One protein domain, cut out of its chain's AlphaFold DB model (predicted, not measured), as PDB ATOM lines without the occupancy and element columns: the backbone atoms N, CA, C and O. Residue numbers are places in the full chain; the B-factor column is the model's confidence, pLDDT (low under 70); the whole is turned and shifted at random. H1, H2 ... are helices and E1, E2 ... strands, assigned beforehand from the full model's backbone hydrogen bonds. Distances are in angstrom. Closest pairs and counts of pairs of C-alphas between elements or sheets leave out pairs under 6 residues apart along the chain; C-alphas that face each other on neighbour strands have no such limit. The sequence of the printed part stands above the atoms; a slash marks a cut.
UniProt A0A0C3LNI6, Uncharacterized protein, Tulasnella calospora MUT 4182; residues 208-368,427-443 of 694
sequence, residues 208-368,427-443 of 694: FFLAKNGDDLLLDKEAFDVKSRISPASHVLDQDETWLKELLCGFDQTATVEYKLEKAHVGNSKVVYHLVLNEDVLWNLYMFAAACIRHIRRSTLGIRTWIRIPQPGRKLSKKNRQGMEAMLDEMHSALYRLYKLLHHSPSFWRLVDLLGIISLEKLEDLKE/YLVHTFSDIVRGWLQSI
ATOM      1  N   PHE A 208      49.914 -35.871   2.410       77.38
ATOM      2  CA  PHE A 208      50.432 -37.142   1.873       77.38
ATOM      3  C   PHE A 208      49.472 -38.326   2.093       77.38
ATOM      4  O   PHE A 208      49.643 -39.376   1.485       77.38
ATOM      5  N   PHE A 209      48.457 -38.159   2.951       82.44
ATOM      6  CA  PHE A 209      47.432 -39.169   3.237       82.44
ATOM      7  C   PHE A 209      46.016 -38.720   2.858       82.44
ATOM      8  O   PHE A 209      45.127 -39.551   2.698       82.44
ATOM      9  N   LEU A 210      45.765 -37.409   2.776       81.56
ATOM     10  CA  LEU A 210      44.454 -36.832   2.499       81.56
ATOM     11  C   LEU A 210      44.531 -35.799   1.375       81.56
ATOM     12  O   LEU A 210      45.137 -34.741   1.539       81.56
ATOM     13  N   ALA A 211      43.774 -36.061   0.311       65.38
ATOM     14  CA  ALA A 211      43.325 -35.073  -0.662       65.38
ATOM     15  C   ALA A 211      43.014 -33.710  -0.016       65.38
ATOM     16  O   ALA A 211      42.311 -33.645   1.001       65.38
ATOM     17  N   LYS A 212      43.466 -32.610  -0.634       57.25
ATOM     18  CA  LYS A 212      43.108 -31.249  -0.187       57.25
ATOM     19  C   LYS A 212      41.590 -31.035  -0.200       57.25
ATOM     20  O   LYS A 212      41.060 -30.447   0.740       57.25
ATOM     21  N   ASN A 213      40.927 -31.565  -1.233       50.34
ATOM     22  CA  ASN A 213      39.517 -31.330  -1.552       50.34
ATOM     23  C   ASN A 213      38.622 -32.579  -1.418       50.34
ATOM     24  O   ASN A 213      37.465 -32.540  -1.804       50.34
ATOM     25  N   GLY A 214      39.130 -33.689  -0.871       45.12
ATOM     26  CA  GLY A 214      38.382 -34.951  -0.762       45.12
ATOM     27  C   GLY A 214      38.441 -35.819  -2.023       45.12
ATOM     28  O   GLY A 214      38.760 -36.998  -1.886       45.12
ATOM     29  N   ASP A 215      38.236 -35.216  -3.195       41.62
ATOM     30  CA  ASP A 215      38.165 -35.924  -4.484       41.62
ATOM     31  C   ASP A 215      39.534 -36.047  -5.188       41.62
ATOM     32  O   ASP A 215      39.820 -37.073  -5.801       41.62
ATOM     33  N   ASP A 216      40.431 -35.067  -5.010       47.53
ATOM     34  CA  ASP A 216      41.830 -35.127  -5.476       47.53
ATOM     35  C   ASP A 216      42.683 -36.050  -4.586       47.53
ATOM     36  O   ASP A 216      43.543 -35.589  -3.820       47.53
ATOM     37  N   LEU A 217      42.451 -37.363  -4.642       50.84
ATOM     38  CA  LEU A 217      43.433 -38.326  -4.151       50.84
ATOM     39  C   LEU A 217      44.757 -38.065  -4.886       50.84
ATOM     40  O   LEU A 217      44.873 -38.286  -6.084       50.84
ATOM     41  N   LEU A 218      45.770 -37.586  -4.153       57.56
ATOM     42  CA  LEU A 218      47.111 -37.275  -4.686       57.56
ATOM     43  C   LEU A 218      47.819 -38.493  -5.312       57.56
ATOM     44  O   LEU A 218      48.845 -38.349  -5.982       57.56
ATOM     45  N   LEU A 219      47.270 -39.680  -5.069       71.06
ATOM     46  CA  LEU A 219      47.719 -40.982  -5.518       71.06
ATOM     47  C   LEU A 219      46.488 -41.747  -6.004       71.06
ATOM     48  O   LEU A 219      45.547 -41.956  -5.237       71.06
ATOM     49  N   ASP A 220      46.515 -42.133  -7.268       79.06
ATOM     50  CA  ASP A 220      45.679 -43.182  -7.834       79.06
ATOM     51  C   ASP A 220      46.210 -44.557  -7.390       79.06
ATOM     52  O   ASP A 220      47.243 -44.672  -6.724       79.06
ATOM     53  N   LYS A 221      45.472 -45.614  -7.736       83.56
ATOM     54  CA  LYS A 221      45.900 -46.994  -7.493       83.56
ATOM     55  C   LYS A 221      47.136 -47.355  -8.335       83.56
ATOM     56  O   LYS A 221      48.031 -48.035  -7.850       83.56
ATOM     57  N   GLU A 222      47.204 -46.825  -9.556       83.19
ATOM     58  CA  GLU A 222      48.281 -47.056 -10.529       83.19
ATOM     59  C   GLU A 222      49.654 -46.593 -10.009       83.19
ATOM     60  O   GLU A 222      50.658 -47.262 -10.248       83.19
ATOM     61  N   ALA A 223      49.713 -45.541  -9.183       80.19
ATOM     62  CA  ALA A 223      50.929 -45.137  -8.472       80.19
ATOM     63  C   ALA A 223      51.529 -46.221  -7.541       80.19
ATOM     64  O   ALA A 223      52.650 -46.052  -7.061       80.19
ATOM     65  N   PHE A 224      50.821 -47.326  -7.277       81.44
ATOM     66  CA  PHE A 224      51.304 -48.460  -6.482       81.44
ATOM     67  C   PHE A 224      51.815 -49.650  -7.327       81.44
ATOM     68  O   PHE A 224      52.275 -50.629  -6.739       81.44
ATOM     69  N   ASP A 225      51.848 -49.556  -8.667       78.38
ATOM     70  CA  ASP A 225      52.488 -50.541  -9.580       78.38
ATOM     71  C   ASP A 225      54.043 -50.492  -9.538       78.38
ATOM     72  O   ASP A 225      54.767 -51.132 -10.306       78.38
ATOM     73  N   VAL A 226      54.620 -49.728  -8.604       58.91
ATOM     74  CA  VAL A 226      56.074 -49.596  -8.459       58.91
ATOM     75  C   VAL A 226      56.689 -50.908  -7.955       58.91
ATOM     76  O   VAL A 226      56.603 -51.279  -6.782       58.91
ATOM     77  N   LYS A 227      57.378 -51.603  -8.865       54.97
ATOM     78  CA  LYS A 227      58.029 -52.906  -8.646       54.97
ATOM     79  C   LYS A 227      59.010 -52.922  -7.464       54.97
ATOM     80  O   LYS A 227      60.185 -52.594  -7.617       54.97
ATOM     81  N   SER A 228      58.523 -53.403  -6.317       50.97
ATOM     82  CA  SER A 228      59.177 -54.324  -5.361       50.97
ATOM     83  C   SER A 228      60.587 -54.023  -4.807       50.97
ATOM     84  O   SER A 228      61.138 -54.859  -4.090       50.97
ATOM     85  N   ARG A 229      61.189 -52.855  -5.057       58.06
ATOM     86  CA  ARG A 229      62.572 -52.537  -4.627       58.06
ATOM     87  C   ARG A 229      62.732 -52.069  -3.175       58.06
ATOM     88  O   ARG A 229      63.859 -51.869  -2.729       58.06
ATOM     89  N   ILE A 230      61.644 -51.906  -2.425       62.59
ATOM     90  CA  ILE A 230      61.690 -51.377  -1.056       62.59
ATOM     91  C   ILE A 230      62.050 -52.491  -0.069       62.59
ATOM     92  O   ILE A 230      61.212 -53.301   0.335       62.59
ATOM     93  N   SER A 231      63.319 -52.511   0.339       61.50
ATOM     94  CA  SER A 231      63.783 -53.350   1.446       61.50
ATOM     95  C   SER A 231      63.102 -52.918   2.756       61.50
ATOM     96  O   SER A 231      63.037 -51.719   3.029       61.50
ATOM     97  N   PRO A 232      62.581 -53.846   3.581       58.12
ATOM     98  CA  PRO A 232      61.858 -53.490   4.798       58.12
ATOM     99  C   PRO A 232      62.734 -52.754   5.819       58.12
ATOM    100  O   PRO A 232      63.878 -53.130   6.081       58.12
ATOM    101  N   ALA A 233      62.144 -51.759   6.484       59.38
ATOM    102  CA  ALA A 233      62.769 -51.071   7.603       59.38
ATOM    103  C   ALA A 233      63.110 -52.063   8.738       59.38
ATOM    104  O   ALA A 233      62.230 -52.665   9.355       59.38
ATOM    105  N   SER A 234      64.402 -52.205   9.050       59.50
ATOM    106  CA  SER A 234      64.943 -53.299   9.879       59.50
ATOM    107  C   SER A 234      64.477 -53.354  11.342       59.50
ATOM    108  O   SER A 234      64.799 -54.307  12.044       59.50
ATOM    109  N   HIS A 235      63.738 -52.349  11.817       63.41
ATOM    110  CA  HIS A 235      63.405 -52.150  13.231       63.41
ATOM    111  C   HIS A 235      62.013 -52.652  13.651       63.41
ATOM    112  O   HIS A 235      61.666 -52.514  14.820       63.41
ATOM    113  N   VAL A 236      61.215 -53.200  12.724       65.69
ATOM    114  CA  VAL A 236      59.858 -53.732  13.008       65.69
ATOM    115  C   VAL A 236      59.705 -55.194  12.559       65.69
ATOM    116  O   VAL A 236      58.668 -55.804  12.779       65.69
ATOM    117  N   LEU A 237      60.747 -55.783  11.958       75.00
ATOM    118  CA  LEU A 237      60.740 -57.125  11.351       75.00
ATOM    119  C   LEU A 237      60.350 -58.279  12.291       75.00
ATOM    120  O   LEU A 237      60.189 -59.395  11.817       75.00
ATOM    121  N   ASP A 238      60.238 -58.042  13.598       82.44
ATOM    122  CA  ASP A 238      59.852 -59.031  14.600       82.44
ATOM    123  C   ASP A 238      58.352 -59.026  14.953       82.44
ATOM    124  O   ASP A 238      57.944 -59.763  15.856       82.44
ATOM    125  N   GLN A 239      57.535 -58.208  14.284       88.50
ATOM    126  CA  GLN A 239      56.113 -58.028  14.585       88.50
ATOM    127  C   GLN A 239      55.219 -58.870  13.666       88.50
ATOM    128  O   GLN A 239      55.379 -58.867  12.451       88.50
ATOM    129  N   ASP A 240      54.242 -59.562  14.250       91.31
ATOM    130  CA  ASP A 240      53.270 -60.363  13.501       91.31
ATOM    131  C   ASP A 240      52.111 -59.495  12.979       91.31
ATOM    132  O   ASP A 240      51.511 -58.730  13.737       91.31
ATOM    133  N   GLU A 241      51.778 -59.620  11.693       94.12
ATOM    134  CA  GLU A 241      50.743 -58.856  10.985       94.12
ATOM    135  C   GLU A 241      49.444 -59.644  10.743       94.12
ATOM    136  O   GLU A 241      48.565 -59.169  10.018       94.12
ATOM    137  N   THR A 242      49.247 -60.811  11.370       94.19
ATOM    138  CA  THR A 242      47.982 -61.570  11.266       94.19
ATOM    139  C   THR A 242      46.776 -60.706  11.661       94.19
ATOM    140  O   THR A 242      45.757 -60.699  10.968       94.19
ATOM    141  N   TRP A 243      46.932 -59.866  12.694       94.69
ATOM    142  CA  TRP A 243      45.915 -58.889  13.111       94.69
ATOM    143  C   TRP A 243      45.586 -57.854  12.024       94.69
ATOM    144  O   TRP A 243      44.473 -57.332  11.994       94.69
ATOM    145  N   LEU A 244      46.551 -57.509  11.165       94.81
ATOM    146  CA  LEU A 244      46.366 -56.524  10.104       94.81
ATOM    147  C   LEU A 244      45.660 -57.159   8.907       94.81
ATOM    148  O   LEU A 244      44.769 -56.528   8.350       94.81
ATOM    149  N   LYS A 245      45.968 -58.424   8.582       94.62
ATOM    150  CA  LYS A 245      45.181 -59.208   7.619       94.62
ATOM    151  C   LYS A 245      43.703 -59.250   8.017       94.62
ATOM    152  O   LYS A 245      42.860 -58.860   7.219       94.62
ATOM    153  N   GLU A 246      43.390 -59.684   9.241       93.31
ATOM    154  CA  GLU A 246      42.003 -59.752   9.736       93.31
ATOM    155  C   GLU A 246      41.290 -58.398   9.629       93.31
ATOM    156  O   GLU A 246      40.134 -58.314   9.208       93.31
ATOM    157  N   LEU A 247      41.999 -57.323   9.977       92.75
ATOM    158  CA  LEU A 247      41.453 -55.975   9.978       92.75
ATOM    159  C   LEU A 247      41.220 -55.441   8.555       92.75
ATOM    160  O   LEU A 247      40.178 -54.832   8.312       92.75
ATOM    161  N   LEU A 248      42.136 -55.696   7.614       92.88
ATOM    162  CA  LEU A 248      41.966 -55.330   6.203       92.88
ATOM    163  C   LEU A 248      40.865 -56.159   5.524       92.88
ATOM    164  O   LEU A 248      40.069 -55.588   4.787       92.88
ATOM    165  N   CYS A 249      40.729 -57.451   5.844       92.06
ATOM    166  CA  CYS A 249      39.588 -58.265   5.409       92.06
ATOM    167  C   CYS A 249      38.243 -57.701   5.903       92.06
ATOM    168  O   CYS A 249      37.259 -57.750   5.178       92.06
ATOM    169  N   GLY A 250      38.186 -57.141   7.117       89.69
ATOM    170  CA  GLY A 250      36.989 -56.458   7.628       89.69
ATOM    171  C   GLY A 250      36.766 -55.041   7.073       89.69
ATOM    172  O   GLY A 250      35.699 -54.464   7.285       89.69
ATOM    173  N   PHE A 251      37.766 -54.460   6.403       88.31
ATOM    174  CA  PHE A 251      37.699 -53.144   5.758       88.31
ATOM    175  C   PHE A 251      37.312 -53.255   4.275       88.31
ATOM    176  O   PHE A 251      36.511 -52.454   3.795       88.31
ATOM    177  N   ASP A 252      37.829 -54.266   3.572       88.12
ATOM    178  CA  ASP A 252      37.451 -54.614   2.201       88.12
ATOM    179  C   ASP A 252      36.077 -55.304   2.164       88.12
ATOM    180  O   ASP A 252      35.951 -56.526   2.218       88.12
ATOM    181  N   GLN A 253      35.030 -54.489   2.040       82.31
ATOM    182  CA  GLN A 253      33.652 -54.958   1.865       82.31
ATOM    183  C   GLN A 253      33.391 -55.587   0.487       82.31
ATOM    184  O   GLN A 253      32.352 -56.218   0.303       82.31
ATOM    185  N   THR A 254      34.298 -55.410  -0.480       82.88
ATOM    186  CA  THR A 254      34.179 -56.000  -1.822       82.88
ATOM    187  C   THR A 254      34.739 -57.418  -1.902       82.88
ATOM    188  O   THR A 254      34.367 -58.149  -2.816       82.88
ATOM    189  N   ALA A 255      35.584 -57.821  -0.945       80.25
ATOM    190  CA  ALA A 255      36.256 -59.122  -0.883       80.25
ATOM    191  C   ALA A 255      37.022 -59.496  -2.170       80.25
ATOM    192  O   ALA A 255      37.222 -60.674  -2.471       80.25
ATOM    193  N   THR A 256      37.451 -58.491  -2.939       86.62
ATOM    194  CA  THR A 256      38.189 -58.658  -4.198       86.62
ATOM    195  C   THR A 256      39.686 -58.839  -3.972       86.62
ATOM    196  O   THR A 256      40.362 -59.384  -4.844       86.62
ATOM    197  N   VAL A 257      40.215 -58.418  -2.817       88.50
ATOM    198  CA  VAL A 257      41.655 -58.441  -2.533       88.50
ATOM    199  C   VAL A 257      42.039 -59.644  -1.675       88.50
ATOM    200  O   VAL A 257      41.603 -59.812  -0.535       88.50
ATOM    201  N   GLU A 258      42.917 -60.494  -2.211       91.88
ATOM    202  CA  GLU A 258      43.398 -61.685  -1.513       91.88
ATOM    203  C   GLU A 258      44.599 -61.370  -0.599       91.88
ATOM    204  O   GLU A 258      45.760 -61.382  -1.012       91.88
ATOM    205  N   TYR A 259      44.329 -61.136   0.686       92.94
ATOM    206  CA  TYR A 259      45.368 -60.871   1.687       92.94
ATOM    207  C   TYR A 259      46.169 -62.135   2.042       92.94
ATOM    208  O   TYR A 259      45.740 -62.973   2.847       92.94
ATOM    209  N   LYS A 260      47.366 -62.268   1.469       93.12
ATOM    210  CA  LYS A 260      48.331 -63.341   1.763       93.12
ATOM    211  C   LYS A 260      49.312 -62.936   2.866       93.12
ATOM    212  O   LYS A 260      49.643 -61.763   3.011       93.12
ATOM    213  N   LEU A 261      49.780 -63.925   3.630       93.94
ATOM    214  CA  LEU A 261      50.825 -63.760   4.644       93.94
ATOM    215  C   LEU A 261      52.078 -64.552   4.238       93.94
ATOM    216  O   LEU A 261      51.976 -65.739   3.927       93.94
ATOM    217  N   GLU A 262      53.244 -63.910   4.269       92.69
ATOM    218  CA  GLU A 262      54.560 -64.538   4.126       92.69
ATOM    219  C   GLU A 262      55.140 -64.895   5.502       92.69
ATOM    220  O   GLU A 262      55.003 -64.135   6.463       92.69
ATOM    221  N   LYS A 263      55.798 -66.057   5.613       91.50
ATOM    222  CA  LYS A 263      56.562 -66.425   6.814       91.50
ATOM    223  C   LYS A 263      57.901 -65.696   6.797       91.50
ATOM    224  O   LYS A 263      58.729 -65.967   5.930       91.50
ATOM    225  N   ALA A 264      58.137 -64.846   7.787       87.00
ATOM    226  CA  ALA A 264      59.439 -64.254   8.046       87.00
ATOM    227  C   ALA A 264      60.112 -64.952   9.237       87.00
ATOM    228  O   ALA A 264      59.503 -65.170  10.289       87.00
ATOM    229  N   HIS A 265      61.385 -65.307   9.067       84.06
ATOM    230  CA  HIS A 265      62.221 -65.849  10.135       84.06
ATOM    231  C   HIS A 265      62.977 -64.712  10.822       84.06
ATOM    232  O   HIS A 265      63.687 -63.945  10.172       84.06
ATOM    233  N   VAL A 266      62.820 -64.610  12.139       82.62
ATOM    234  CA  VAL A 266      63.354 -63.516  12.951       82.62
ATOM    235  C   VAL A 266      64.303 -64.102  13.986       82.62
ATOM    236  O   VAL A 266      63.894 -64.670  15.003       82.62
ATOM    237  N   GLY A 267      65.598 -63.994  13.695       81.31
ATOM    238  CA  GLY A 267      66.624 -64.731  14.425       81.31
ATOM    239  C   GLY A 267      66.454 -66.248  14.271       81.31
ATOM    240  O   GLY A 267      65.885 -66.735  13.297       81.31
ATOM    241  N   ASN A 268      66.952 -67.002  15.250       79.38
ATOM    242  CA  ASN A 268      67.133 -68.450  15.110       79.38
ATOM    243  C   ASN A 268      65.884 -69.297  15.431       79.38
ATOM    244  O   ASN A 268      65.947 -70.516  15.297       79.38
ATOM    245  N   SER A 269      64.775 -68.704  15.894       76.56
ATOM    246  CA  SER A 269      63.621 -69.486  16.385       76.56
ATOM    247  C   SER A 269      62.238 -68.835  16.271       76.56
ATOM    248  O   SER A 269      61.242 -69.558  16.318       76.56
ATOM    249  N   LYS A 270      62.122 -67.509  16.109       88.81
ATOM    250  CA  LYS A 270      60.815 -66.841  16.000       88.81
ATOM    251  C   LYS A 270      60.361 -66.823  14.538       88.81
ATOM    252  O   LYS A 270      61.030 -66.244  13.685       88.81
ATOM    253  N   VAL A 271      59.216 -67.440  14.259       88.62
ATOM    254  CA  VAL A 271      58.481 -67.255  12.999       88.62
ATOM    255  C   VAL A 271      57.421 -66.189  13.237       88.62
ATOM    256  O   VAL A 271      56.688 -66.276  14.221       88.62
ATOM    257  N   VAL A 272      57.343 -65.206  12.348       92.75
ATOM    258  CA  VAL A 272      56.266 -64.206  12.310       92.75
ATOM    259  C   VAL A 272      55.657 -64.170  10.914       92.75
ATOM    260  O   VAL A 272      56.280 -64.617   9.946       92.75
ATOM    261  N   TYR A 273      54.441 -63.651  10.808       92.31
ATOM    262  CA  TYR A 273      53.739 -63.518   9.536       92.31
ATOM    263  C   TYR A 273      53.648 -62.048   9.115       92.31
ATOM    264  O   TYR A 273      53.121 -61.233   9.867       92.31
ATOM    265  N   HIS A 274      54.127 -61.703   7.918       91.88
ATOM    266  CA  HIS A 274      53.986 -60.363   7.326       91.88
ATOM    267  C   HIS A 274      53.015 -60.397   6.142       91.88
ATOM    268  O   HIS A 274      52.851 -61.441   5.515       91.88
ATOM    269  N   LEU A 275      52.377 -59.278   5.801       91.81
ATOM    270  CA  LEU A 275      51.552 -59.184   4.595       91.81
ATOM    271  C   LEU A 275      52.406 -59.240   3.322       91.81
ATOM    272  O   LEU A 275      53.409 -58.539   3.180       91.81
ATOM    273  N   VAL A 276      51.943 -60.035   2.357       90.38
ATOM    274  CA  VAL A 276      52.455 -59.998   0.985       90.38
ATOM    275  C   VAL A 276      51.887 -58.753   0.311       90.38
ATOM    276  O   VAL A 276      50.675 -58.631   0.137       90.38
ATOM    277  N   LEU A 277      52.767 -57.825  -0.055       88.44
ATOM    278  CA  LEU A 277      52.393 -56.542  -0.639       88.44
ATOM    279  C   LEU A 277      52.387 -56.614  -2.167       88.44
ATOM    280  O   LEU A 277      53.439 -56.606  -2.802       88.44
ATOM    281  N   ASN A 278      51.186 -56.659  -2.738       89.12
ATOM    282  CA  ASN A 278      50.916 -56.298  -4.128       89.12
ATOM    283  C   ASN A 278      50.236 -54.911  -4.182       89.12
ATOM    284  O   ASN A 278      49.944 -54.321  -3.140       89.12
ATOM    285  N   GLU A 279      49.983 -54.406  -5.390       88.75
ATOM    286  CA  GLU A 279      49.311 -53.121  -5.641       88.75
ATOM    287  C   GLU A 279      47.980 -52.994  -4.871       88.75
ATOM    288  O   GLU A 279      47.766 -52.014  -4.159       88.75
ATOM    289  N   ASP A 280      47.115 -54.015  -4.932       90.00
ATOM    290  CA  ASP A 280      45.811 -54.031  -4.253       90.00
ATOM    291  C   ASP A 280      45.922 -53.935  -2.722       90.00
ATOM    292  O   ASP A 280      45.204 -53.165  -2.078       90.00
ATOM    293  N   VAL A 281      46.834 -54.704  -2.118       91.25
ATOM    294  CA  VAL A 281      47.058 -54.713  -0.665       91.25
ATOM    295  C   VAL A 281      47.706 -53.403  -0.210       91.25
ATOM    296  O   VAL A 281      47.317 -52.871   0.830       91.25
ATOM    297  N   LEU A 282      48.647 -52.848  -0.985       90.62
ATOM    298  CA  LEU A 282      49.244 -51.532  -0.730       90.62
ATOM    299  C   LEU A 282      48.192 -50.421  -0.783       90.62
ATOM    300  O   LEU A 282      48.118 -49.607   0.141       90.62
ATOM    301  N   TRP A 283      47.346 -50.425  -1.815       91.19
ATOM    302  CA  TRP A 283      46.246 -49.478  -1.969       91.19
ATOM    303  C   TRP A 283      45.250 -49.564  -0.813       91.19
ATOM    304  O   TRP A 283      44.928 -48.548  -0.196       91.19
ATOM    305  N   ASN A 284      44.804 -50.768  -0.446       92.06
ATOM    306  CA  ASN A 284      43.860 -50.941   0.657       92.06
ATOM    307  C   ASN A 284      44.478 -50.580   2.017       92.06
ATOM    308  O   ASN A 284      43.798 -49.982   2.854       92.06
ATOM    309  N   LEU A 285      45.772 -50.846   2.229       93.44
ATOM    310  CA  LEU A 285      46.503 -50.410   3.421       93.44
ATOM    311  C   LEU A 285      46.639 -48.878   3.486       93.44
ATOM    312  O   LEU A 285      46.435 -48.286   4.551       93.44
ATOM    313  N   TYR A 286      46.911 -48.224   2.352       92.75
ATOM    314  CA  TYR A 286      46.914 -46.765   2.223       92.75
ATOM    315  C   TYR A 286      45.532 -46.174   2.507       92.75
ATOM    316  O   TYR A 286      45.404 -45.303   3.369       92.75
ATOM    317  N   MET A 287      44.484 -46.689   1.865       91.75
ATOM    318  CA  MET A 287      43.106 -46.237   2.055       91.75
ATOM    319  C   MET A 287      42.629 -46.436   3.497       91.75
ATOM    320  O   MET A 287      41.949 -45.564   4.044       91.75
ATOM    321  N   PHE A 288      43.046 -47.521   4.154       94.12
ATOM    322  CA  PHE A 288      42.788 -47.762   5.569       94.12
ATOM    323  C   PHE A 288      43.509 -46.755   6.489       94.12
ATOM    324  O   PHE A 288      42.890 -46.176   7.392       94.12
ATOM    325  N   ALA A 289      44.797 -46.488   6.254       94.00
ATOM    326  CA  ALA A 289      45.562 -45.497   7.014       94.00
ATOM    327  C   ALA A 289      45.014 -44.071   6.811       94.00
ATOM    328  O   ALA A 289      44.785 -43.338   7.780       94.00
ATOM    329  N   ALA A 290      44.712 -43.706   5.562       92.38
ATOM    330  CA  ALA A 290      44.058 -42.460   5.186       92.38
ATOM    331  C   ALA A 290      42.677 -42.327   5.844       92.38
ATOM    332  O   ALA A 290      42.351 -41.264   6.372       92.38
ATOM    333  N   ALA A 291      41.875 -43.398   5.897       92.31
ATOM    334  CA  ALA A 291      40.609 -43.405   6.627       92.31
ATOM    335  C   ALA A 291      40.817 -43.118   8.121       92.31
ATOM    336  O   ALA A 291      40.147 -42.235   8.660       92.31
ATOM    337  N   CYS A 292      41.784 -43.767   8.781       94.88
ATOM    338  CA  CYS A 292      42.103 -43.488  10.185       94.88
ATOM    339  C   CYS A 292      42.476 -42.010  10.400       94.88
ATOM    340  O   CYS A 292      41.883 -41.344  11.250       94.88
ATOM    341  N   ILE A 293      43.374 -41.454   9.583       94.19
ATOM    342  CA  ILE A 293      43.773 -40.037   9.657       94.19
ATOM    343  C   ILE A 293      42.576 -39.103   9.381       94.19
ATOM    344  O   ILE A 293      42.410 -38.091  10.069       94.19
ATOM    345  N   ARG A 294      41.689 -39.457   8.440       93.06
ATOM    346  CA  ARG A 294      40.446 -38.727   8.135       93.06
ATOM    347  C   ARG A 294      39.489 -38.703   9.331       93.06
ATOM    348  O   ARG A 294      38.955 -37.636   9.631       93.06
ATOM    349  N   HIS A 295      39.307 -39.825  10.032       94.00
ATOM    350  CA  HIS A 295      38.496 -39.892  11.255       94.00
ATOM    351  C   HIS A 295      39.103 -39.049  12.381       94.00
ATOM    352  O   HIS A 295      38.399 -38.212  12.941       94.00
ATOM    353  N   ILE A 296      40.410 -39.171  12.655       94.44
ATOM    354  CA  ILE A 296      41.084 -38.346  13.678       94.44
ATOM    355  C   ILE A 296      40.904 -36.857  13.349       94.44
ATOM    356  O   ILE A 296      40.481 -36.088  14.213       94.44
ATOM    357  N   ARG A 297      41.134 -36.443  12.093       94.00
ATOM    358  CA  ARG A 297      40.953 -35.053  11.640       94.00
ATOM    359  C   ARG A 297      39.509 -34.570  11.790       94.00
ATOM    360  O   ARG A 297      39.305 -33.466  12.294       94.00
ATOM    361  N   ARG A 298      38.518 -35.374  11.387       94.69
ATOM    362  CA  ARG A 298      37.088 -35.039  11.490       94.69
ATOM    363  C   ARG A 298      36.647 -34.902  12.948       94.69
ATOM    364  O   ARG A 298      36.097 -33.863  13.303       94.69
ATOM    365  N   SER A 299      36.933 -35.894  13.790       96.12
ATOM    366  CA  SER A 299      36.570 -35.872  15.210       96.12
ATOM    367  C   SER A 299      37.270 -34.740  15.958       96.12
ATOM    368  O   SER A 299      36.609 -34.002  16.682       96.12
ATOM    369  N   THR A 300      38.571 -34.530  15.726       93.12
ATOM    370  CA  THR A 300      39.319 -33.416  16.338       93.12
ATOM    371  C   THR A 300      38.723 -32.066  15.940       93.12
ATOM    372  O   THR A 300      38.548 -31.206  16.800       93.12
ATOM    373  N   LEU A 301      38.378 -31.866  14.660       93.12
ATOM    374  CA  LEU A 301      37.731 -30.633  14.202       93.12
ATOM    375  C   LEU A 301      36.358 -30.441  14.853       93.12
ATOM    376  O   LEU A 301      36.064 -29.346  15.321       93.12
ATOM    377  N   GLY A 302      35.544 -31.497  14.912       92.44
ATOM    378  CA  GLY A 302      34.243 -31.477  15.573       92.44
ATOM    379  C   GLY A 302      34.368 -31.073  17.040       92.44
ATOM    380  O   GLY A 302      33.826 -30.044  17.432       92.44
ATOM    381  N   ILE A 303      35.148 -31.823  17.826       91.56
ATOM    382  CA  ILE A 303      35.440 -31.550  19.246       91.56
ATOM    383  C   ILE A 303      35.955 -30.113  19.433       91.56
ATOM    384  O   ILE A 303      35.430 -29.370  20.259       91.56
ATOM    385  N   ARG A 304      36.925 -29.675  18.620       90.56
ATOM    386  CA  ARG A 304      37.491 -28.319  18.683       90.56
ATOM    387  C   ARG A 304      36.457 -27.226  18.400       90.56
ATOM    388  O   ARG A 304      36.549 -26.172  19.022       90.56
ATOM    389  N   THR A 305      35.483 -27.451  17.519       88.75
ATOM    390  CA  THR A 305      34.385 -26.499  17.266       88.75
ATOM    391  C   THR A 305      33.490 -26.327  18.496       88.75
ATOM    392  O   THR A 305      33.107 -25.202  18.802       88.75
ATOM    393  N   TRP A 306      33.216 -27.404  19.241       85.06
ATOM    394  CA  TRP A 306      32.468 -27.325  20.504       85.06
ATOM    395  C   TRP A 306      33.252 -26.610  21.615       85.06
ATOM    396  O   TRP A 306      32.654 -25.870  22.385       85.06
ATOM    397  N   ILE A 307      34.573 -26.812  21.683       85.06
ATOM    398  CA  ILE A 307      35.431 -26.280  22.759       85.06
ATOM    399  C   ILE A 307      35.845 -24.816  22.528       85.06
ATOM    400  O   ILE A 307      35.997 -24.066  23.487       85.06
ATOM    401  N   ARG A 308      36.053 -24.396  21.271       77.56
ATOM    402  CA  ARG A 308      36.548 -23.043  20.932       77.56
ATOM    403  C   ARG A 308      35.484 -21.962  20.823       77.56
ATOM    404  O   ARG A 308      35.842 -20.793  20.714       77.56
ATOM    405  N   ILE A 309      34.208 -22.329  20.796       81.38
ATOM    406  CA  ILE A 309      33.104 -21.367  20.772       81.38
ATOM    407  C   ILE A 309      32.212 -21.680  21.975       81.38
ATOM    408  O   ILE A 309      31.156 -22.294  21.784       81.38
ATOM    409  N   PRO A 310      32.639 -21.308  23.203       79.62
ATOM    410  CA  PRO A 310      31.875 -21.572  24.413       79.62
ATOM    411  C   PRO A 310      30.437 -21.083  24.262       79.62
ATOM    412  O   PRO A 310      30.178 -20.033  23.669       79.62
ATOM    413  N   GLN A 311      29.493 -21.862  24.776       85.50
ATOM    414  CA  GLN A 311      28.065 -21.569  24.703       85.50
ATOM    415  C   GLN A 311      27.517 -21.280  26.114       85.50
ATOM    416  O   GLN A 311      26.711 -22.066  26.620       85.50
ATOM    417  N   PRO A 312      27.955 -20.194  26.785       82.69
ATOM    418  CA  PRO A 312      27.585 -19.923  28.170       82.69
ATOM    419  C   PRO A 312      26.061 -19.853  28.330       82.69
ATOM    420  O   PRO A 312      25.353 -19.261  27.515       82.69
ATOM    421  N   GLY A 313      25.546 -20.521  29.364       79.31
ATOM    422  CA  GLY A 313      24.112 -20.608  29.658       79.31
ATOM    423  C   GLY A 313      23.283 -21.503  28.720       79.31
ATOM    424  O   GLY A 313      22.097 -21.717  28.985       79.31
ATOM    425  N   ARG A 314      23.852 -22.071  27.642       86.06
ATOM    426  CA  ARG A 314      23.122 -23.005  26.767       86.06
ATOM    427  C   ARG A 314      23.230 -24.436  27.279       86.06
ATOM    428  O   ARG A 314      24.297 -25.036  27.274       86.06
ATOM    429  N   LYS A 315      22.082 -25.039  27.598       88.94
ATOM    430  CA  LYS A 315      21.999 -26.455  27.986       88.94
ATOM    431  C   LYS A 315      22.541 -27.363  26.873       88.94
ATOM    432  O   LYS A 315      21.980 -27.403  25.776       88.94
ATOM    433  N   LEU A 316      23.574 -28.153  27.177       92.38
ATOM    434  CA  LEU A 316      24.064 -29.211  26.291       92.38
ATOM    435  C   LEU A 316      22.943 -30.232  26.021       92.38
ATOM    436  O   LEU A 316      22.514 -30.958  26.917       92.38
ATOM    437  N   SER A 317      22.459 -30.298  24.777       93.81
ATOM    438  CA  SER A 317      21.398 -31.241  24.409       93.81
ATOM    439  C   SER A 317      21.896 -32.693  24.467       93.81
ATOM    440  O   SER A 317      23.063 -32.978  24.186       93.81
ATOM    441  N   LYS A 318      20.994 -33.646  24.756       95.50
ATOM    442  CA  LYS A 318      21.319 -35.086  24.762       95.50
ATOM    443  C   LYS A 318      21.936 -35.543  23.431       95.50
ATOM    444  O   LYS A 318      22.907 -36.293  23.443       95.50
ATOM    445  N   LYS A 319      21.426 -35.031  22.303       94.75
ATOM    446  CA  LYS A 319      21.952 -35.300  20.953       94.75
ATOM    447  C   LYS A 319      23.381 -34.771  20.781       94.75
ATOM    448  O   LYS A 319      24.229 -35.488  20.260       94.75
ATOM    449  N   ASN A 320      23.665 -33.554  21.251       91.88
ATOM    450  CA  ASN A 320      25.001 -32.956  21.161       91.88
ATOM    451  C   ASN A 320      26.009 -33.721  22.033       91.88
ATOM    452  O   ASN A 320      27.104 -34.024  21.566       91.88
ATOM    453  N   ARG A 321      25.616 -34.108  23.256       94.94
ATOM    454  CA  ARG A 321      26.426 -34.963  24.137       94.94
ATOM    455  C   ARG A 321      26.752 -36.304  23.481       94.94
ATOM    456  O   ARG A 321      27.917 -36.674  23.415       94.94
ATOM    457  N   GLN A 322      25.743 -37.001  22.953       95.56
ATOM    458  CA  GLN A 322      25.932 -38.280  22.258       95.56
ATOM    459  C   GLN A 322      26.839 -38.138  21.025       95.56
ATOM    460  O   GLN A 322      27.698 -38.987  20.810       95.56
ATOM    461  N   GLY A 323      26.708 -37.052  20.255       95.00
ATOM    462  CA  GLY A 323      27.605 -36.755  19.135       95.00
ATOM    463  C   GLY A 323      29.050 -36.489  19.571       95.00
ATOM    464  O   GLY A 323      29.982 -36.981  18.941       95.00
ATOM    465  N   MET A 324      29.257 -35.756  20.669       94.50
ATOM    466  CA  MET A 324      30.587 -35.506  21.235       94.50
ATOM    467  C   MET A 324      31.234 -36.798  21.752       94.50
ATOM    468  O   MET A 324      32.386 -37.080  21.429       94.50
ATOM    469  N   GLU A 325      30.477 -37.611  22.493       96.00
ATOM    470  CA  GLU A 325      30.897 -38.936  22.951       96.00
ATOM    471  C   GLU A 325      31.286 -39.856  21.781       96.00
ATOM    472  O   GLU A 325      32.364 -40.447  21.809       96.00
ATOM    473  N   ALA A 326      30.463 -39.922  20.726       96.25
ATOM    474  CA  ALA A 326      30.749 -40.718  19.534       96.25
ATOM    475  C   ALA A 326      32.037 -40.267  18.825       96.25
ATOM    476  O   ALA A 326      32.878 -41.103  18.506       96.25
ATOM    477  N   MET A 327      32.253 -38.957  18.648       96.06
ATOM    478  CA  MET A 327      33.489 -38.439  18.045       96.06
ATOM    479  C   MET A 327      34.741 -38.779  18.867       96.06
ATOM    480  O   MET A 327      35.786 -39.070  18.283       96.06
ATOM    481  N   LEU A 328      34.652 -38.758  20.203       96.19
ATOM    482  CA  LEU A 328      35.754 -39.118  21.104       96.19
ATOM    483  C   LEU A 328      36.083 -40.619  21.039       96.19
ATOM    484  O   LEU A 328      37.261 -40.986  20.986       96.19
ATOM    485  N   ASP A 329      35.064 -41.480  20.982       96.06
ATOM    486  CA  ASP A 329      35.226 -42.927  20.813       96.06
ATOM    487  C   ASP A 329      35.745 -43.295  19.402       96.06
ATOM    488  O   ASP A 329      36.658 -44.118  19.275       96.06
ATOM    489  N   GLU A 330      35.259 -42.635  18.341       95.19
ATOM    490  CA  GLU A 330      35.802 -42.755  16.977       95.19
ATOM    491  C   GLU A 330      37.275 -42.337  16.916       95.19
ATOM    492  O   GLU A 330      38.105 -43.058  16.356       95.19
ATOM    493  N   MET A 331      37.621 -41.198  17.529       94.56
ATOM    494  CA  MET A 331      38.998 -40.707  17.567       94.56
ATOM    495  C   MET A 331      39.918 -41.684  18.301       94.56
ATOM    496  O   MET A 331      41.030 -41.927  17.839       94.56
ATOM    497  N   HIS A 332      39.449 -42.303  19.391       94.75
ATOM    498  CA  HIS A 332      40.197 -43.360  20.071       94.75
ATOM    499  C   HIS A 332      40.476 -44.557  19.164       94.75
ATOM    500  O   HIS A 332      41.612 -45.018  19.081       94.75
ATOM    501  N   SER A 333      39.436 -45.056  18.491       95.31
ATOM    502  CA  SER A 333      39.517 -46.223  17.612       95.31
ATOM    503  C   SER A 333      40.474 -45.972  16.444       95.31
ATOM    504  O   SER A 333      41.326 -46.807  16.138       95.31
ATOM    505  N   ALA A 334      40.404 -44.785  15.839       95.75
ATOM    506  CA  ALA A 334      41.294 -44.387  14.760       95.75
ATOM    507  C   ALA A 334      42.747 -44.173  15.232       95.75
ATOM    508  O   ALA A 334      43.672 -44.639  14.567       95.75
ATOM    509  N   LEU A 335      42.966 -43.550  16.400       92.56
ATOM    510  CA  LEU A 335      44.303 -43.420  16.995       92.56
ATOM    511  C   LEU A 335      44.908 -44.778  17.379       92.56
ATOM    512  O   LEU A 335      46.098 -44.981  17.164       92.56
ATOM    513  N   TYR A 336      44.109 -45.719  17.896       94.31
ATOM    514  CA  TYR A 336      44.544 -47.088  18.197       94.31
ATOM    515  C   TYR A 336      45.009 -47.827  16.942       94.31
ATOM    516  O   TYR A 336      46.089 -48.416  16.929       94.31
ATOM    517  N   ARG A 337      44.203 -47.782  15.877       95.25
ATOM    518  CA  ARG A 337      44.522 -48.404  14.586       95.25
ATOM    519  C   ARG A 337      45.802 -47.819  13.997       95.25
ATOM    520  O   ARG A 337      46.692 -48.572  13.617       95.25
ATOM    521  N   LEU A 338      45.933 -46.491  14.009       94.38
ATOM    522  CA  LEU A 338      47.130 -45.800  13.530       94.38
ATOM    523  C   LEU A 338      48.364 -46.100  14.397       94.38
ATOM    524  O   LEU A 338      49.449 -46.297  13.861       94.38
ATOM    525  N   TYR A 339      48.205 -46.205  15.720       91.88
ATOM    526  CA  TYR A 339      49.258 -46.660  16.633       91.88
ATOM    527  C   TYR A 339      49.709 -48.090  16.306       91.88
ATOM    528  O   TYR A 339      50.907 -48.353  16.231       91.88
ATOM    529  N   LYS A 340      48.763 -49.005  16.057       92.81
ATOM    530  CA  LYS A 340      49.075 -50.386  15.675       92.81
ATOM    531  C   LYS A 340      49.822 -50.477  14.346       92.81
ATOM    532  O   LYS A 340      50.835 -51.165  14.294       92.81
ATOM    533  N   LEU A 341      49.389 -49.747  13.319       93.25
ATOM    534  CA  LEU A 341      50.132 -49.631  12.057       93.25
ATOM    535  C   LEU A 341      51.570 -49.139  12.301       93.25
ATOM    536  O   LEU A 341      52.532 -49.742  11.845       93.25
ATOM    537  N   LEU A 342      51.719 -48.074  13.088       89.25
ATOM    538  CA  LEU A 342      53.002 -47.421  13.325       89.25
ATOM    539  C   LEU A 342      54.023 -48.289  14.082       89.25
ATOM    540  O   LEU A 342      55.219 -48.208  13.803       89.25
ATOM    541  N   HIS A 343      53.566 -49.081  15.054       85.50
ATOM    542  CA  HIS A 343      54.436 -49.831  15.967       85.50
ATOM    543  C   HIS A 343      54.475 -51.346  15.718       85.50
ATOM    544  O   HIS A 343      55.400 -51.997  16.192       85.50
ATOM    545  N   HIS A 344      53.505 -51.903  14.985       89.56
ATOM    546  CA  HIS A 344      53.327 -53.351  14.818       89.56
ATOM    547  C   HIS A 344      53.074 -53.786  13.362       89.56
ATOM    548  O   HIS A 344      52.591 -54.896  13.147       89.56
ATOM    549  N   SER A 345      53.361 -52.938  12.365       92.69
ATOM    550  CA  SER A 345      53.245 -53.298  10.944       92.69
ATOM    551  C   SER A 345      54.492 -52.915  10.128       92.69
ATOM    552  O   SER A 345      54.648 -51.756   9.731       92.69
ATOM    553  N   PRO A 346      55.385 -53.877   9.826       90.88
ATOM    554  CA  PRO A 346      56.424 -53.735   8.802       90.88
ATOM    555  C   PRO A 346      55.879 -53.312   7.437       90.88
ATOM    556  O   PRO A 346      56.506 -52.514   6.737       90.88
ATOM    557  N   SER A 347      54.701 -53.811   7.064       91.88
ATOM    558  CA  SER A 347      54.085 -53.528   5.770       91.88
ATOM    559  C   SER A 347      53.608 -52.084   5.643       91.88
ATOM    560  O   SER A 347      53.752 -51.475   4.584       91.88
ATOM    561  N   PHE A 348      53.133 -51.484   6.737       93.12
ATOM    562  CA  PHE A 348      52.829 -50.058   6.787       93.12
ATOM    563  C   PHE A 348      54.081 -49.188   6.611       93.12
ATOM    564  O   PHE A 348      54.009 -48.140   5.973       93.12
ATOM    565  N   TRP A 349      55.245 -49.626   7.100       89.94
ATOM    566  CA  TRP A 349      56.502 -48.917   6.850       89.94
ATOM    567  C   TRP A 349      56.965 -49.024   5.397       89.94
ATOM    568  O   TRP A 349      57.309 -47.994   4.823       89.94
ATOM    569  N   ARG A 350      56.864 -50.210   4.774       87.44
ATOM    570  CA  ARG A 350      57.093 -50.376   3.323       87.44
ATOM    571  C   ARG A 350      56.197 -49.426   2.506       87.44
ATOM    572  O   ARG A 350      56.671 -48.798   1.564       87.44
ATOM    573  N   LEU A 351      54.928 -49.266   2.904       89.69
ATOM    574  CA  LEU A 351      54.017 -48.274   2.321       89.69
ATOM    575  C   LEU A 351      54.506 -46.828   2.541       89.69
ATOM    576  O   LEU A 351      54.506 -46.050   1.595       89.69
ATOM    577  N   VAL A 352      54.920 -46.439   3.751       88.81
ATOM    578  CA  VAL A 352      55.415 -45.069   4.015       88.81
ATOM    579  C   VAL A 352      56.666 -44.742   3.193       88.81
ATOM    580  O   VAL A 352      56.758 -43.637   2.660       88.81
ATOM    581  N   ASP A 353      57.585 -45.695   3.040       86.00
ATOM    582  CA  ASP A 353      58.767 -45.541   2.186       86.00
ATOM    583  C   ASP A 353      58.363 -45.367   0.703       86.00
ATOM    584  O   ASP A 353      58.887 -44.484   0.021       86.00
ATOM    585  N   LEU A 354      57.360 -46.121   0.225       85.69
ATOM    586  CA  LEU A 354      56.800 -45.985  -1.129       85.69
ATOM    587  C   LEU A 354      56.145 -44.616  -1.360       85.69
ATOM    588  O   LEU A 354      56.401 -43.973  -2.375       85.69
ATOM    589  N   LEU A 355      55.352 -44.132  -0.397       84.19
ATOM    590  CA  LEU A 355      54.767 -42.786  -0.441       84.19
ATOM    591  C   LEU A 355      55.851 -41.703  -0.553       84.19
ATOM    592  O   LEU A 355      55.614 -40.673  -1.183       84.19
ATOM    593  N   GLY A 356      57.034 -41.936   0.026       83.25
ATOM    594  CA  GLY A 356      58.193 -41.056  -0.103       83.25
ATOM    595  C   GLY A 356      58.759 -41.017  -1.517       83.25
ATOM    596  O   GLY A 356      58.993 -39.927  -2.032       83.25
ATOM    597  N   ILE A 357      58.917 -42.180  -2.156       83.50
ATOM    598  CA  ILE A 357      59.372 -42.299  -3.551       83.50
ATOM    599  C   ILE A 357      58.399 -41.569  -4.488       83.50
ATOM    600  O   ILE A 357      58.799 -40.615  -5.154       83.50
ATOM    601  N   ILE A 358      57.106 -41.908  -4.444       82.50
ATOM    602  CA  ILE A 358      56.100 -41.303  -5.337       82.50
ATOM    603  C   ILE A 358      55.986 -39.783  -5.107       82.50
ATOM    604  O   ILE A 358      55.784 -39.005  -6.042       82.50
ATOM    605  N   SER A 359      56.138 -39.322  -3.858       78.69
ATOM    606  CA  SER A 359      56.126 -37.885  -3.539       78.69
ATOM    607  C   SER A 359      57.333 -37.130  -4.103       78.69
ATOM    608  O   SER A 359      57.226 -35.925  -4.335       78.69
ATOM    609  N   LEU A 360      58.475 -37.798  -4.297       77.56
ATOM    610  CA  LEU A 360      59.659 -37.210  -4.924       77.56
ATOM    611  C   LEU A 360      59.498 -37.165  -6.443       77.56
ATOM    612  O   LEU A 360      59.665 -36.091  -7.013       77.56
ATOM    613  N   GLU A 361      59.069 -38.264  -7.068       80.62
ATOM    614  CA  GLU A 361      58.792 -38.339  -8.512       80.62
ATOM    615  C   GLU A 361      57.798 -37.246  -8.945       80.62
ATOM    616  O   GLU A 361      58.104 -36.414  -9.800       80.62
ATOM    617  N   LYS A 362      56.650 -37.128  -8.256       76.50
ATOM    618  CA  LYS A 362      55.657 -36.074  -8.548       76.50
ATOM    619  C   LYS A 362      56.181 -34.651  -8.297       76.50
ATOM    620  O   LYS A 362      55.671 -33.700  -8.890       76.50
ATOM    621  N   LEU A 363      57.187 -34.469  -7.437       70.12
ATOM    622  CA  LEU A 363      57.832 -33.168  -7.215       70.12
ATOM    623  C   LEU A 363      58.817 -32.810  -8.340       70.12
ATOM    624  O   LEU A 363      59.055 -31.624  -8.575       70.12
ATOM    625  N   GLU A 364      59.398 -33.799  -9.020       75.31
ATOM    626  CA  GLU A 364      60.244 -33.589 -10.199       75.31
ATOM    627  C   GLU A 364      59.388 -33.290 -11.436       75.31
ATOM    628  O   GLU A 364      59.579 -32.232 -12.037       75.31
ATOM    629  N   ASP A 365      58.331 -34.073 -11.686       73.50
ATOM    630  CA  ASP A 365      57.298 -33.793 -12.701       73.50
ATOM    631  C   ASP A 365      56.771 -32.349 -12.625       73.50
ATOM    632  O   ASP A 365      56.626 -31.657 -13.635       73.50
ATOM    633  N   LEU A 366      56.473 -31.864 -11.413       65.06
ATOM    634  CA  LEU A 366      55.977 -30.503 -11.202       65.06
ATOM    635  C   LEU A 366      57.032 -29.427 -11.493       65.06
ATOM    636  O   LEU A 366      56.662 -28.334 -11.925       65.06
ATOM    637  N   LYS A 367      58.326 -29.700 -11.291       71.38
ATOM    638  CA  LYS A 367      59.408 -28.769 -11.664       71.38
ATOM    639  C   LYS A 367      59.592 -28.715 -13.176       71.38
ATOM    640  O   LYS A 367      59.699 -27.621 -13.720       71.38
ATOM    641  N   GLU A 368      59.567 -29.865 -13.846       75.69
ATOM    642  CA  GLU A 368      59.681 -29.930 -15.306       75.69
ATOM    643  C   GLU A 368      58.488 -29.243 -15.986       75.69
ATOM    644  O   GLU A 368      58.674 -28.355 -16.818       75.69
ATOM    645  N   TYR A 427      68.586 -40.771   0.354       73.00
ATOM    646  CA  TYR A 427      68.646 -39.811   1.460       73.00
ATOM    647  C   TYR A 427      67.354 -38.992   1.572       73.00
ATOM    648  O   TYR A 427      66.922 -38.663   2.681       73.00
ATOM    649  N   LEU A 428      66.726 -38.659   0.442       71.00
ATOM    650  CA  LEU A 428      65.458 -37.934   0.413       71.00
ATOM    651  C   LEU A 428      64.293 -38.831   0.848       71.00
ATOM    652  O   LEU A 428      63.491 -38.389   1.670       71.00
ATOM    653  N   VAL A 429      64.257 -40.091   0.396       70.88
ATOM    654  CA  VAL A 429      63.266 -41.094   0.828       70.88
ATOM    655  C   VAL A 429      63.371 -41.334   2.335       70.88
ATOM    656  O   VAL A 429      62.388 -41.162   3.053       70.88
ATOM    657  N   HIS A 430      64.569 -41.612   2.864       74.62
ATOM    658  CA  HIS A 430      64.755 -41.775   4.310       74.62
ATOM    659  C   HIS A 430      64.381 -40.513   5.105       74.62
ATOM    660  O   HIS A 430      63.733 -40.614   6.146       74.62
ATOM    661  N   THR A 431      64.717 -39.317   4.602       78.25
ATOM    662  CA  THR A 431      64.303 -38.051   5.232       78.25
ATOM    663  C   THR A 431      62.776 -37.913   5.268       78.25
ATOM    664  O   THR A 431      62.229 -37.467   6.278       78.25
ATOM    665  N   PHE A 432      62.073 -38.289   4.194       81.12
ATOM    666  CA  PHE A 432      60.611 -38.285   4.151       81.12
ATOM    667  C   PHE A 432      60.024 -39.257   5.180       81.12
ATOM    668  O   PHE A 432      59.212 -38.843   6.010       81.12
ATOM    669  N   SER A 433      60.478 -40.511   5.184       81.62
ATOM    670  CA  SER A 433      59.984 -41.539   6.102       81.62
ATOM    671  C   SER A 433      60.242 -41.190   7.565       81.62
ATOM    672  O   SER A 433      59.383 -41.443   8.408       81.62
ATOM    673  N   ASP A 434      61.366 -40.545   7.887       81.75
ATOM    674  CA  ASP A 434      61.650 -40.052   9.239       81.75
ATOM    675  C   ASP A 434      60.750 -38.866   9.637       81.75
ATOM    676  O   ASP A 434      60.298 -38.798  10.784       81.75
ATOM    677  N   ILE A 435      60.423 -37.959   8.706       81.62
ATOM    678  CA  ILE A 435      59.466 -36.858   8.936       81.62
ATOM    679  C   ILE A 435      58.051 -37.408   9.157       81.62
ATOM    680  O   ILE A 435      57.390 -37.031  10.128       81.62
ATOM    681  N   VAL A 436      57.592 -38.328   8.302       84.44
ATOM    682  CA  VAL A 436      56.287 -38.991   8.446       84.44
ATOM    683  C   VAL A 436      56.243 -39.823   9.728       84.44
ATOM    684  O   VAL A 436      55.249 -39.765  10.449       84.44
ATOM    685  N   ARG A 437      57.333 -40.514  10.093       83.69
ATOM    686  CA  ARG A 437      57.462 -41.230  11.372       83.69
ATOM    687  C   ARG A 437      57.333 -40.299  12.563       83.69
ATOM    688  O   ARG A 437      56.512 -40.569  13.436       83.69
ATOM    689  N   GLY A 438      58.102 -39.212  12.600       79.31
ATOM    690  CA  GLY A 438      58.029 -38.219  13.671       79.31
ATOM    691  C   GLY A 438      56.623 -37.630  13.803       79.31
ATOM    692  O   GLY A 438      56.090 -37.537  14.908       79.31
ATOM    693  N   TRP A 439      55.975 -37.321  12.678       84.62
ATOM    694  CA  TRP A 439      54.603 -36.814  12.640       84.62
ATOM    695  C   TRP A 439      53.570 -37.833  13.138       84.62
ATOM    696  O   TRP A 439      52.807 -37.519  14.055       84.62
ATOM    697  N   LEU A 440      53.572 -39.063  12.619       85.31
ATOM    698  CA  LEU A 440      52.650 -40.114  13.056       85.31
ATOM    699  C   LEU A 440      52.853 -40.462  14.533       85.31
ATOM    700  O   LEU A 440      51.873 -40.524  15.270       85.31
ATOM    701  N   GLN A 441      54.102 -40.590  15.000       83.25
ATOM    702  CA  GLN A 441      54.413 -40.755  16.425       83.25
ATOM    703  C   GLN A 441      53.881 -39.577  17.244       83.25
ATOM    704  O   GLN A 441      53.304 -39.769  18.312       83.25
ATOM    705  N   SER A 442      54.026 -38.346  16.750       77.56
ATOM    706  CA  SER A 442      53.513 -37.162  17.440       77.56
ATOM    707  C   SER A 442      51.983 -37.155  17.579       77.56
ATOM    708  O   SER A 442      51.484 -36.584  18.548       77.56
ATOM    709  N   ILE A 443      51.259 -37.831  16.675       80.12
ATOM    710  CA  ILE A 443      49.798 -38.012  16.716       80.12
ATOM    711  C   ILE A 443      49.389 -39.214  17.579       80.12
ATOM    712  O   ILE A 443      48.424 -39.131  18.333       80.12
TER     713      ILE A 443
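AT A GLANCE: This is residues 208 to 368 and 427 to 443 of the 694 residues of an uncharacterized protein of Tulasnella calospora MUT 4182 (UniProt A0A0C3LNI6). A long helical hairpin, H2 and H3, reaches out to a turn, residues 307 to 319, that sticks out at one end of the domain. At the other end lie the small strand hairpin E1 and E2 and short H1, while H4 makes a corner with H3 and H5 packs on H4 and H3. The printed part has 178 residues, mostly helix, in the order H1 E1 E2 H2 H3 H4 H5, and the sheet E1 - E2 is antiparallel. It is only just compact, close to loose, with a radius of gyration of the C-alphas of 18.9 A and spans of 64 by 48 by 32 A.

IN THESE COORDINATES: Find C-alpha 261 at (50.825, -63.760, 4.644), where E1 begins and runs to residue 266; E2 follows at 270 to 275. H1 is residues 242 to 249. H2, residues 279 to 308, is 42.1 A long; H3, 318 to 344, 38.2 A; H4, 346 to 368, 34.0 A. H5, residues 427 to 443, ends at (49.798, -38.012, 16.716).

HOW THE PARTS SIT: In the hairpin E1 and E2, look for N 264 and O 272, 2.9 A apart. The closest C-alphas of H1 and E2, Thr 242 and Tyr 273, are 6.3 A apart. H2 and H3 touch at Cys 292 and Ala 334, C-alphas 4.7 A apart, at a steep tilt of 39 degrees, opposite ways. H4 touches H5, closest C-alphas Gly 356 and Val 429 at 5.2 A. H2 and H5 are apart. Every O i to N i+4 pair is within hydrogen-bond range in H1 to H5.

THE WHOLE: Residues 369 to 426 are not printed; C-alphas 368 and 427 are 21.4 A apart across the cut. H1 to E1 is a long link. Look for pLDDT under 70 at residues 211 to 218, 226 to 236 and 366.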